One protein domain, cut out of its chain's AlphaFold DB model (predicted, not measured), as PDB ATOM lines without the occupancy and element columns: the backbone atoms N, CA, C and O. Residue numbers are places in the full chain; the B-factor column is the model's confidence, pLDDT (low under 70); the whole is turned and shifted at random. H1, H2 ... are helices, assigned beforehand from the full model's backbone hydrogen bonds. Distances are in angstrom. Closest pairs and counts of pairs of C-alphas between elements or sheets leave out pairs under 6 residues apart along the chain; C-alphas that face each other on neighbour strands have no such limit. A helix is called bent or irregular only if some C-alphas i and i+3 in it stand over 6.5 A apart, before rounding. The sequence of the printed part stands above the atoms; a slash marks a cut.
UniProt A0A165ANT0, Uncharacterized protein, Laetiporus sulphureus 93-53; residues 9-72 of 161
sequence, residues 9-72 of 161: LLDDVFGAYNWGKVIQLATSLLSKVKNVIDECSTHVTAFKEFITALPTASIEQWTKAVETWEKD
ATOM      1  N   LEU A   9      59.563 -57.579  92.306       93.06
ATOM      2  CA  LEU A   9      58.456 -58.487  92.614       93.06
ATOM      3  C   LEU A   9      57.873 -58.244  94.015       93.06
ATOM      4  O   LEU A   9      56.658 -58.284  94.192       93.06
ATOM      5  N   LEU A  10      58.722 -58.039  95.025       94.75
ATOM      6  CA  LEU A  10      58.259 -57.781  96.389       94.75
ATOM      7  C   LEU A  10      57.551 -56.426  96.491       94.75
ATOM      8  O   LEU A  10      56.491 -56.360  97.110       94.75
ATOM      9  N   ASP A  11      58.095 -55.382  95.867       95.81
ATOM     10  CA  ASP A  11      57.492 -54.048  95.860       95.81
ATOM     11  C   ASP A  11      56.129 -54.058  95.147       95.81
ATOM     12  O   ASP A  11      55.166 -53.503  95.679       95.81
ATOM     13  N   ASP A  12      55.998 -54.776  94.028       95.12
ATOM     14  CA  ASP A  12      54.724 -54.942  93.317       95.12
ATOM     15  C   ASP A  12      53.690 -55.703  94.162       95.12
ATOM     16  O   ASP A  12      52.532 -55.285  94.278       95.12
ATOM     17  N   VAL A  13      54.098 -56.801  94.809       96.00
ATOM     18  CA  VAL A  13      53.219 -57.596  95.685       96.00
ATOM     19  C   VAL A  13      52.760 -56.776  96.893       96.00
ATOM     20  O   VAL A  13      51.574 -56.785  97.241       96.00
ATOM     21  N   PHE A  14      53.666 -56.036  97.535       96.75
ATOM     22  CA  PHE A  14      53.322 -55.174  98.665       96.75
ATOM     23  C   PHE A  14      52.464 -53.984  98.233       96.75
ATOM     24  O   PHE A  14      51.513 -53.638  98.938       96.75
ATOM     25  N   GLY A  15      52.741 -53.399  97.067       96.50
ATOM     26  CA  GLY A  15      51.941 -52.339  96.463       96.50
ATOM     27  C   GLY A  15      50.504 -52.788  96.208       96.50
ATOM     28  O   GLY A  15      49.566 -52.124  96.653       96.50
ATOM     29  N   ALA A  16      50.321 -53.961  95.596       96.00
ATOM     30  CA  ALA A  16      49.005 -54.551  95.361       96.00
ATOM     31  C   ALA A  16      48.248 -54.823  96.674       96.00
ATOM     32  O   ALA A  16      47.060 -54.513  96.787       96.00
ATOM     33  N   TYR A  17      48.935 -55.343  97.696       95.75
ATOM     34  CA  TYR A  17      48.325 -55.599  99.002       95.75
ATOM     35  C   TYR A  17      47.919 -54.307  99.727       95.75
ATOM     36  O   TYR A  17      46.824 -54.221 100.287       95.75
ATOM     37  N   ASN A  18      48.768 -53.277  99.686       96.19
ATOM     38  CA  ASN A  18      48.471 -51.968 100.265       96.19
ATOM     39  C   ASN A  18      47.302 -51.290  99.547       96.19
ATOM     40  O   ASN A  18      46.394 -50.790 100.211       96.19
ATOM     41  N   TRP A  19      47.274 -51.335  98.214       96.19
ATOM     42  CA  TRP A  19      46.142 -50.848  97.427       96.19
ATOM     43  C   TRP A  19      44.843 -51.558  97.820       96.19
ATOM     44  O   TRP A  19      43.852 -50.899  98.134       96.19
ATOM     45  N   GLY A  20      44.877 -52.893  97.914       96.19
ATOM     46  CA  GLY A  20      43.757 -53.707  98.384       96.19
ATOM     47  C   GLY A  20      43.246 -53.286  99.765       96.19
ATOM     48  O   GLY A  20      42.039 -53.144  99.962       96.19
ATOM     49  N   LYS A  21      44.145 -53.010 100.719       94.94
ATOM     50  CA  LYS A  21      43.761 -52.491 102.042       94.94
ATOM     51  C   LYS A  21      43.085 -51.129 101.960       94.94
ATOM     52  O   LYS A  21      42.079 -50.932 102.631       94.94
ATOM     53  N   VAL A  22      43.626 -50.202 101.169       96.06
ATOM     54  CA  VAL A  22      43.096 -48.835 101.050       96.06
ATOM     55  C   VAL A  22      41.682 -48.853 100.475       96.06
ATOM     56  O   VAL A  22      40.786 -48.246 101.058       96.06
ATOM     57  N   ILE A  23      41.447 -49.602  99.392       96.50
ATOM     58  CA  ILE A  23      40.117 -49.664  98.767       96.50
ATOM     59  C   ILE A  23      39.086 -50.390  99.644       96.50
ATOM     60  O   ILE A  23      37.911 -50.033  99.622       96.50
ATOM     61  N   GLN A  24      39.511 -51.371 100.451       96.31
ATOM     62  CA  GLN A  24      38.632 -52.092 101.384       96.31
ATOM     63  C   GLN A  24      38.501 -51.409 102.751       96.31
ATOM     64  O   GLN A  24      37.746 -51.864 103.611       96.31
ATOM     65  N   LEU A  25      39.229 -50.317 102.993       95.75
ATOM     66  CA  LEU A  25      39.242 -49.684 104.305       95.75
ATOM     67  C   LEU A  25      37.851 -49.160 104.666       95.75
ATOM     68  O   LEU A  25      37.352 -49.470 105.745       95.75
ATOM     69  N   ALA A  26      37.203 -48.441 103.747       95.19
ATOM     70  CA  ALA A  26      35.887 -47.846 103.967       95.19
ATOM     71  C   ALA A  26      34.803 -48.900 104.250       95.19
ATOM     72  O   ALA A  26      34.037 -48.755 105.202       95.19
ATOM     73  N   THR A  27      34.769 -49.985 103.472       95.94
ATOM     74  CA  THR A  27      33.824 -51.095 103.673       95.94
ATOM     75  C   THR A  27      34.088 -51.811 104.996       95.94
ATOM     76  O   THR A  27      33.147 -52.064 105.747       95.94
ATOM     77  N   SER A  28      35.357 -52.061 105.340       95.44
ATOM     78  CA  SER A  28      35.712 -52.691 106.617       95.44
ATOM     79  C   SER A  28      35.344 -51.819 107.820       95.44
ATOM     80  O   SER A  28      34.826 -52.334 108.809       95.44
ATOM     81  N   LEU A  29      35.574 -50.503 107.739       95.94
ATOM     82  CA  LEU A  29      35.237 -49.559 108.801       95.94
ATOM     83  C   LEU A  29      33.725 -49.447 108.967       95.94
ATOM     84  O   LEU A  29      33.249 -49.471 110.095       95.94
ATOM     85  N   LEU A  30      32.964 -49.399 107.869       95.75
ATOM     86  CA  LEU A  30      31.504 -49.380 107.929       95.75
ATOM     87  C   LEU A  30      30.950 -50.630 108.622       95.75
ATOM     88  O   LEU A  30      30.101 -50.512 109.503       95.75
ATOM     89  N   SER A  31      31.441 -51.819 108.261       95.88
ATOM     90  CA  SER A  31      31.043 -53.066 108.924       95.88
ATOM     91  C   SER A  31      31.414 -53.065 110.406       95.88
ATOM     92  O   SER A  31      30.591 -53.422 111.242       95.88
ATOM     93  N   LYS A  32      32.619 -52.597 110.752       95.94
ATOM     94  CA  LYS A  32      33.048 -52.476 112.152       95.94
ATOM     95  C   LYS A  32      32.162 -51.519 112.942       95.94
ATOM     96  O   LYS A  32      31.778 -51.859 114.050       95.94
ATOM     97  N   VAL A  33      31.804 -50.359 112.388       96.00
ATOM     98  CA  VAL A  33      30.920 -49.394 113.064       96.00
ATOM     99  C   VAL A  33      29.547 -50.002 113.330       96.00
ATOM    100  O   VAL A  33      29.032 -49.844 114.432       96.00
ATOM    101  N   LYS A  34      28.973 -50.731 112.364       94.81
ATOM    102  CA  LYS A  34      27.689 -51.422 112.559       94.81
ATOM    103  C   LYS A  34      27.761 -52.428 113.708       94.81
ATOM    104  O   LYS A  34      26.935 -52.361 114.606       94.81
ATOM    105  N   ASN A  35      28.790 -53.273 113.720       94.25
ATOM    106  CA  ASN A  35      28.975 -54.259 114.785       94.25
ATOM    107  C   ASN A  35      29.189 -53.590 116.150       94.25
ATOM    108  O   ASN A  35      28.580 -53.989 117.134       94.25
ATOM    109  N   VAL A  36      30.010 -52.535 116.203       95.50
ATOM    110  CA  VAL A  36      30.300 -51.810 117.449       95.50
ATOM    111  C   VAL A  36      29.045 -51.174 118.034       95.50
ATOM    112  O   VAL A  36      28.918 -51.137 119.251       95.50
ATOM    113  N   ILE A  37      28.116 -50.675 117.214       92.81
ATOM    114  CA  ILE A  37      26.859 -50.104 117.719       92.81
ATOM    115  C   ILE A  37      26.055 -51.165 118.479       92.81
ATOM    116  O   ILE A  37      25.617 -50.901 119.601       92.81
ATOM    117  N   ASP A  38      25.923 -52.360 117.905       91.06
ATOM    118  CA  ASP A  38      25.187 -53.460 118.529       91.06
ATOM    119  C   ASP A  38      25.911 -53.947 119.797       91.06
ATOM    120  O   ASP A  38      25.327 -53.980 120.886       91.06
ATOM    121  N   GLU A  39      27.215 -54.222 119.689       94.44
ATOM    122  CA  GLU A  39      28.055 -54.729 120.783       94.44
ATOM    123  C   GLU A  39      28.203 -53.729 121.940       94.44
ATOM    124  O   GLU A  39      28.283 -54.128 123.103       94.44
ATOM    125  N   CYS A  40      28.199 -52.420 121.662       94.81
ATOM    126  CA  CYS A  40      28.329 -51.378 122.683       94.81
ATOM    127  C   CYS A  40      27.212 -51.473 123.724       94.81
ATOM    128  O   CYS A  40      27.476 -51.389 124.924       94.81
ATOM    129  N   SER A  41      25.974 -51.718 123.288       92.00
ATOM    130  CA  SER A  41      24.840 -51.873 124.204       92.00
ATOM    131  C   SER A  41      25.034 -53.061 125.155       92.00
ATOM    132  O   SER A  41      24.825 -52.937 126.367       92.00
ATOM    133  N   THR A  42      25.520 -54.186 124.625       94.81
ATOM    134  CA  THR A  42      25.817 -55.402 125.384       94.81
ATOM    135  C   THR A  42      26.953 -55.168 126.373       94.81
ATOM    136  O   THR A  42      26.807 -55.468 127.557       94.81
ATOM    137  N   HIS A  43      28.059 -54.567 125.930       95.75
ATOM    138  CA  HIS A  43      29.216 -54.294 126.783       95.75
ATOM    139  C   HIS A  43      28.910 -53.288 127.894       95.75
ATOM    140  O   HIS A  43      29.313 -53.505 129.035       95.75
ATOM    141  N   VAL A  44      28.169 -52.215 127.599       95.56
ATOM    142  CA  VAL A  44      27.763 -51.226 128.610       95.56
ATOM    143  C   VAL A  44      26.859 -51.862 129.663       95.56
ATOM    144  O   VAL A  44      26.999 -51.562 130.848       95.56
ATOM    145  N   THR A  45      25.946 -52.741 129.249       95.44
ATOM    146  CA  THR A  45      25.057 -53.454 130.175       95.44
ATOM    147  C   THR A  45      25.855 -54.399 131.071       95.44
ATOM    148  O   THR A  45      25.796 -54.260 132.291       95.44
ATOM    149  N   ALA A  46      26.699 -55.252 130.484       96.12
ATOM    150  CA  ALA A  46      27.558 -56.170 131.230       96.12
ATOM    151  C   ALA A  46      28.499 -55.434 132.202       96.12
ATOM    152  O   ALA A  46      28.703 -55.874 133.331       96.12
ATOM    153  N   PHE A  47      29.046 -54.284 131.797       94.44
ATOM    154  CA  PHE A  47      29.904 -53.466 132.654       94.44
ATOM    155  C   PHE A  47      29.151 -52.898 133.861       94.44
ATOM    156  O   PHE A  47      29.663 -52.932 134.980       94.44
ATOM    157  N   LYS A  48      27.924 -52.401 133.660       94.81
ATOM    158  CA  LYS A  48      27.084 -51.906 134.758       94.81
ATOM    159  C   LYS A  48      26.739 -53.025 135.734       94.81
ATOM    160  O   LYS A  48      26.922 -52.841 136.932       94.81
ATOM    161  N   GLU A  49      26.301 -54.176 135.230       95.81
ATOM    162  CA  GLU A  49      25.995 -55.351 136.054       95.81
ATOM    163  C   GLU A  49      27.216 -55.794 136.870       95.81
ATOM    164  O   GLU A  49      27.122 -55.982 138.085       95.81
ATOM    165  N   PHE A  50      28.388 -55.852 136.234       93.25
ATOM    166  CA  PHE A  50      29.646 -56.180 136.897       93.25
ATOM    167  C   PHE A  50      29.983 -55.201 138.028       93.25
ATOM    168  O   PHE A  50      30.298 -55.632 139.134       93.25
ATOM    169  N   ILE A  51      29.861 -53.890 137.792       93.69
ATOM    170  CA  ILE A  51      30.096 -52.879 138.831       93.69
ATOM    171  C   ILE A  51      29.107 -53.033 139.987       93.69
ATOM    172  O   ILE A  51      29.521 -52.953 141.140       93.69
ATOM    173  N   THR A  52      27.823 -53.283 139.714       93.31
ATOM    174  CA  THR A  52      26.825 -53.432 140.788       93.31
ATOM    175  C   THR A  52      27.077 -54.635 141.695       93.31
ATOM    176  O   THR A  52      26.671 -54.612 142.853       93.31
ATOM    177  N   ALA A  53      27.759 -55.670 141.196       93.81
ATOM    178  CA  ALA A  53      28.106 -56.852 141.976       93.81
ATOM    179  C   ALA A  53      29.346 -56.658 142.871       93.81
ATOM    180  O   ALA A  53      29.611 -57.494 143.738       93.81
ATOM    181  N   LEU A  54      30.126 -55.590 142.670       93.69
ATOM    182  CA  LEU A  54      31.383 -55.364 143.379       93.69
ATOM    183  C   LEU A  54      31.220 -54.427 144.588       93.69
ATOM    184  O   LEU A  54      30.415 -53.496 144.557       93.69
ATOM    185  N   PRO A  55      32.030 -54.602 145.651       95.56
ATOM    186  CA  PRO A  55      32.065 -53.658 146.762       95.56
ATOM    187  C   PRO A  55      32.517 -52.259 146.314       95.56
ATOM    188  O   PRO A  55      33.568 -52.115 145.682       95.56
ATOM    189  N   THR A  56      31.787 -51.219 146.727       92.75
ATOM    190  CA  THR A  56      32.079 -49.813 146.382       92.75
ATOM    191  C   THR A  56      33.506 -49.398 146.743       92.75
ATOM    192  O   THR A  56      34.187 -48.769 145.939       92.75
ATOM    193  N   ALA A  57      34.002 -49.830 147.907       94.56
ATOM    194  CA  ALA A  57      35.359 -49.522 148.359       94.56
ATOM    195  C   ALA A  57      36.441 -50.032 147.386       94.56
ATOM    196  O   ALA A  57      37.423 -49.339 147.123       94.56
ATOM    197  N   SER A  58      36.247 -51.224 146.812       92.25
ATOM    198  CA  SER A  58      37.176 -51.800 145.835       92.25
ATOM    199  C   SER A  58      37.164 -51.018 144.519       92.25
ATOM    200  O   SER A  58      38.220 -50.804 143.923       92.25
ATOM    201  N   ILE A  59      35.985 -50.558 144.083       94.06
ATOM    202  CA  ILE A  59      35.827 -49.743 142.871       94.06
ATOM    203  C   ILE A  59      36.538 -48.398 143.040       94.06
ATOM    204  O   ILE A  59      37.304 -47.996 142.164       94.06
ATOM    205  N   GLU A  60      36.335 -47.721 144.170       94.62
ATOM    206  CA  GLU A  60      36.972 -46.434 144.475       94.62
ATOM    207  C   GLU A  60      38.497 -46.554 144.540       94.62
ATOM    208  O   GLU A  60      39.217 -45.763 143.923       94.62
ATOM    209  N   GLN A  61      39.001 -47.576 145.240       94.44
ATOM    210  CA  GLN A  61      40.433 -47.844 145.334       94.44
ATOM    211  C   GLN A  61      41.048 -48.085 143.951       94.44
ATOM    212  O   GLN A  61      42.090 -47.507 143.631       94.44
ATOM    213  N   TRP A  62      40.408 -48.924 143.133       93.56
ATOM    214  CA  TRP A  62      40.899 -49.252 141.799       93.56
ATOM    215  C   TRP A  62      40.860 -48.045 140.858       93.56
ATOM    216  O   TRP A  62      41.858 -47.744 140.208       93.56
ATOM    217  N   THR A  63      39.748 -47.306 140.843       94.44
ATOM    218  CA  THR A  63      39.581 -46.097 140.018       94.44
ATOM    219  C   THR A  63      40.662 -45.074 140.343       94.44
ATOM    220  O   THR A  63      41.345 -44.581 139.447       94.44
ATOM    221  N   LYS A  64      40.921 -44.835 141.635       95.50
ATOM    222  CA  LYS A  64      41.988 -43.931 142.077       95.50
ATOM    223  C   LYS A  64      43.373 -44.403 141.633       95.50
ATOM    224  O   LYS A  64      44.194 -43.576 141.237       95.50
ATOM    225  N   ALA A  65      43.651 -45.706 141.704       94.00
ATOM    226  CA  ALA A  65      44.928 -46.263 141.263       94.00
ATOM    227  C   ALA A  65      45.142 -46.067 139.751       94.00
ATOM    228  O   ALA A  65      46.223 -45.639 139.345       94.00
ATOM    229  N   VAL A  66      44.104 -46.303 138.941       95.56
ATOM    230  CA  VAL A  66      44.128 -46.077 137.485       95.56
ATOM    231  C   VAL A  66      44.335 -44.602 137.161       95.56
ATOM    232  O   VAL A  66      45.294 -44.274 136.470       95.56
ATOM    233  N   GLU A  67      43.528 -43.700 137.720       96.19
ATOM    234  CA  GLU A  67      43.654 -42.261 137.448       96.19
ATOM    235  C   GLU A  67      45.018 -41.694 137.862       96.19
ATOM    236  O   GLU A  67      45.564 -40.819 137.189       96.19
ATOM    237  N   THR A  68      45.573 -42.166 138.984       95.69
ATOM    238  CA  THR A  68      46.899 -41.734 139.452       95.69
ATOM    239  C   THR A  68      47.980 -42.169 138.466       95.69
ATOM    240  O   THR A  68      48.849 -41.375 138.115       95.69
ATOM    241  N   TRP A  69      47.890 -43.404 137.968       96.25
ATOM    242  CA  TRP A  69      48.833 -43.943 136.994       96.25
ATOM    243  C   TRP A  69      48.693 -43.321 135.595       96.25
ATOM    244  O   TRP A  69      49.691 -43.101 134.910       96.25
ATOM    245  N   GLU A  70      47.474 -42.999 135.159       95.25
ATOM    246  CA  GLU A  70      47.238 -42.313 133.883       95.25
ATOM    247  C   GLU A  70      47.777 -40.878 133.889       95.25
ATOM    248  O   GLU A  70      48.316 -40.420 132.878       95.25
ATOM    249  N   LYS A  71      47.669 -40.185 135.031       94.88
ATOM    250  CA  LYS A  71      48.246 -38.846 135.231       94.88
ATOM    251  C   LYS A  71      49.770 -38.889 135.305       94.88
ATOM    252  O   LYS A  71      50.427 -38.025 134.729       94.88
ATOM    253  N   ASP A  72      50.324 -39.881 135.994       94.31
ATOM    254  CA  ASP A  72      51.762 -40.064 136.150       94.31
ATOM    255  C   ASP A  72      52.165 -41.530 135.954       94.31
ATOM    256  O   ASP A  72      52.042 -42.374 136.843       94.31
TER     257      ASP A  72
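Overview. This is residues 9 to 72 of the 161 residues of an uncharacterized protein of Laetiporus sulphureus 93-53 (UniProt A0A165ANT0). What shape is this? A long helix, H1, bent and kinked, makes an open arch, and shorter H2 folds back from its far end. What forms it? The printed part has 64 residues with two named helices, H1 then H2: all helix. It is extended, with a radius of gyration of the C-alphas of 21.0 A, spanning 60 by 32 by 15 A.

Arrangement. Is the first helix straight? H1, residues 9 to 53, assigned as one helix by its hydrogen bonds, is bent: C-alphas 23 and 26 are 6.9 A apart. Its arms, H1a, residues 9 to 23, and H1b, residues 26 to 53, stand at a steep tilt of 65 degrees. What follows? H2, residues 56 to 71, and H1b are close but not clearly touching, their closest C-alphas, of Ile 51 and Ile 59, 7.7 A apart. In H1a and H2 every O i to N i+4 pair is within hydrogen-bond range, in H1b 22 of 24.

Along the chain. Where does H1a begin? C-alpha 9 is at (58.456, -58.487, 92.614). Where does H2 end? C-alpha 71 is at (48.246, -38.846, 135.231).

Size, cuts and confidence. Any cut? The printed part has no cut. Low confidence? No printed residue is under 70.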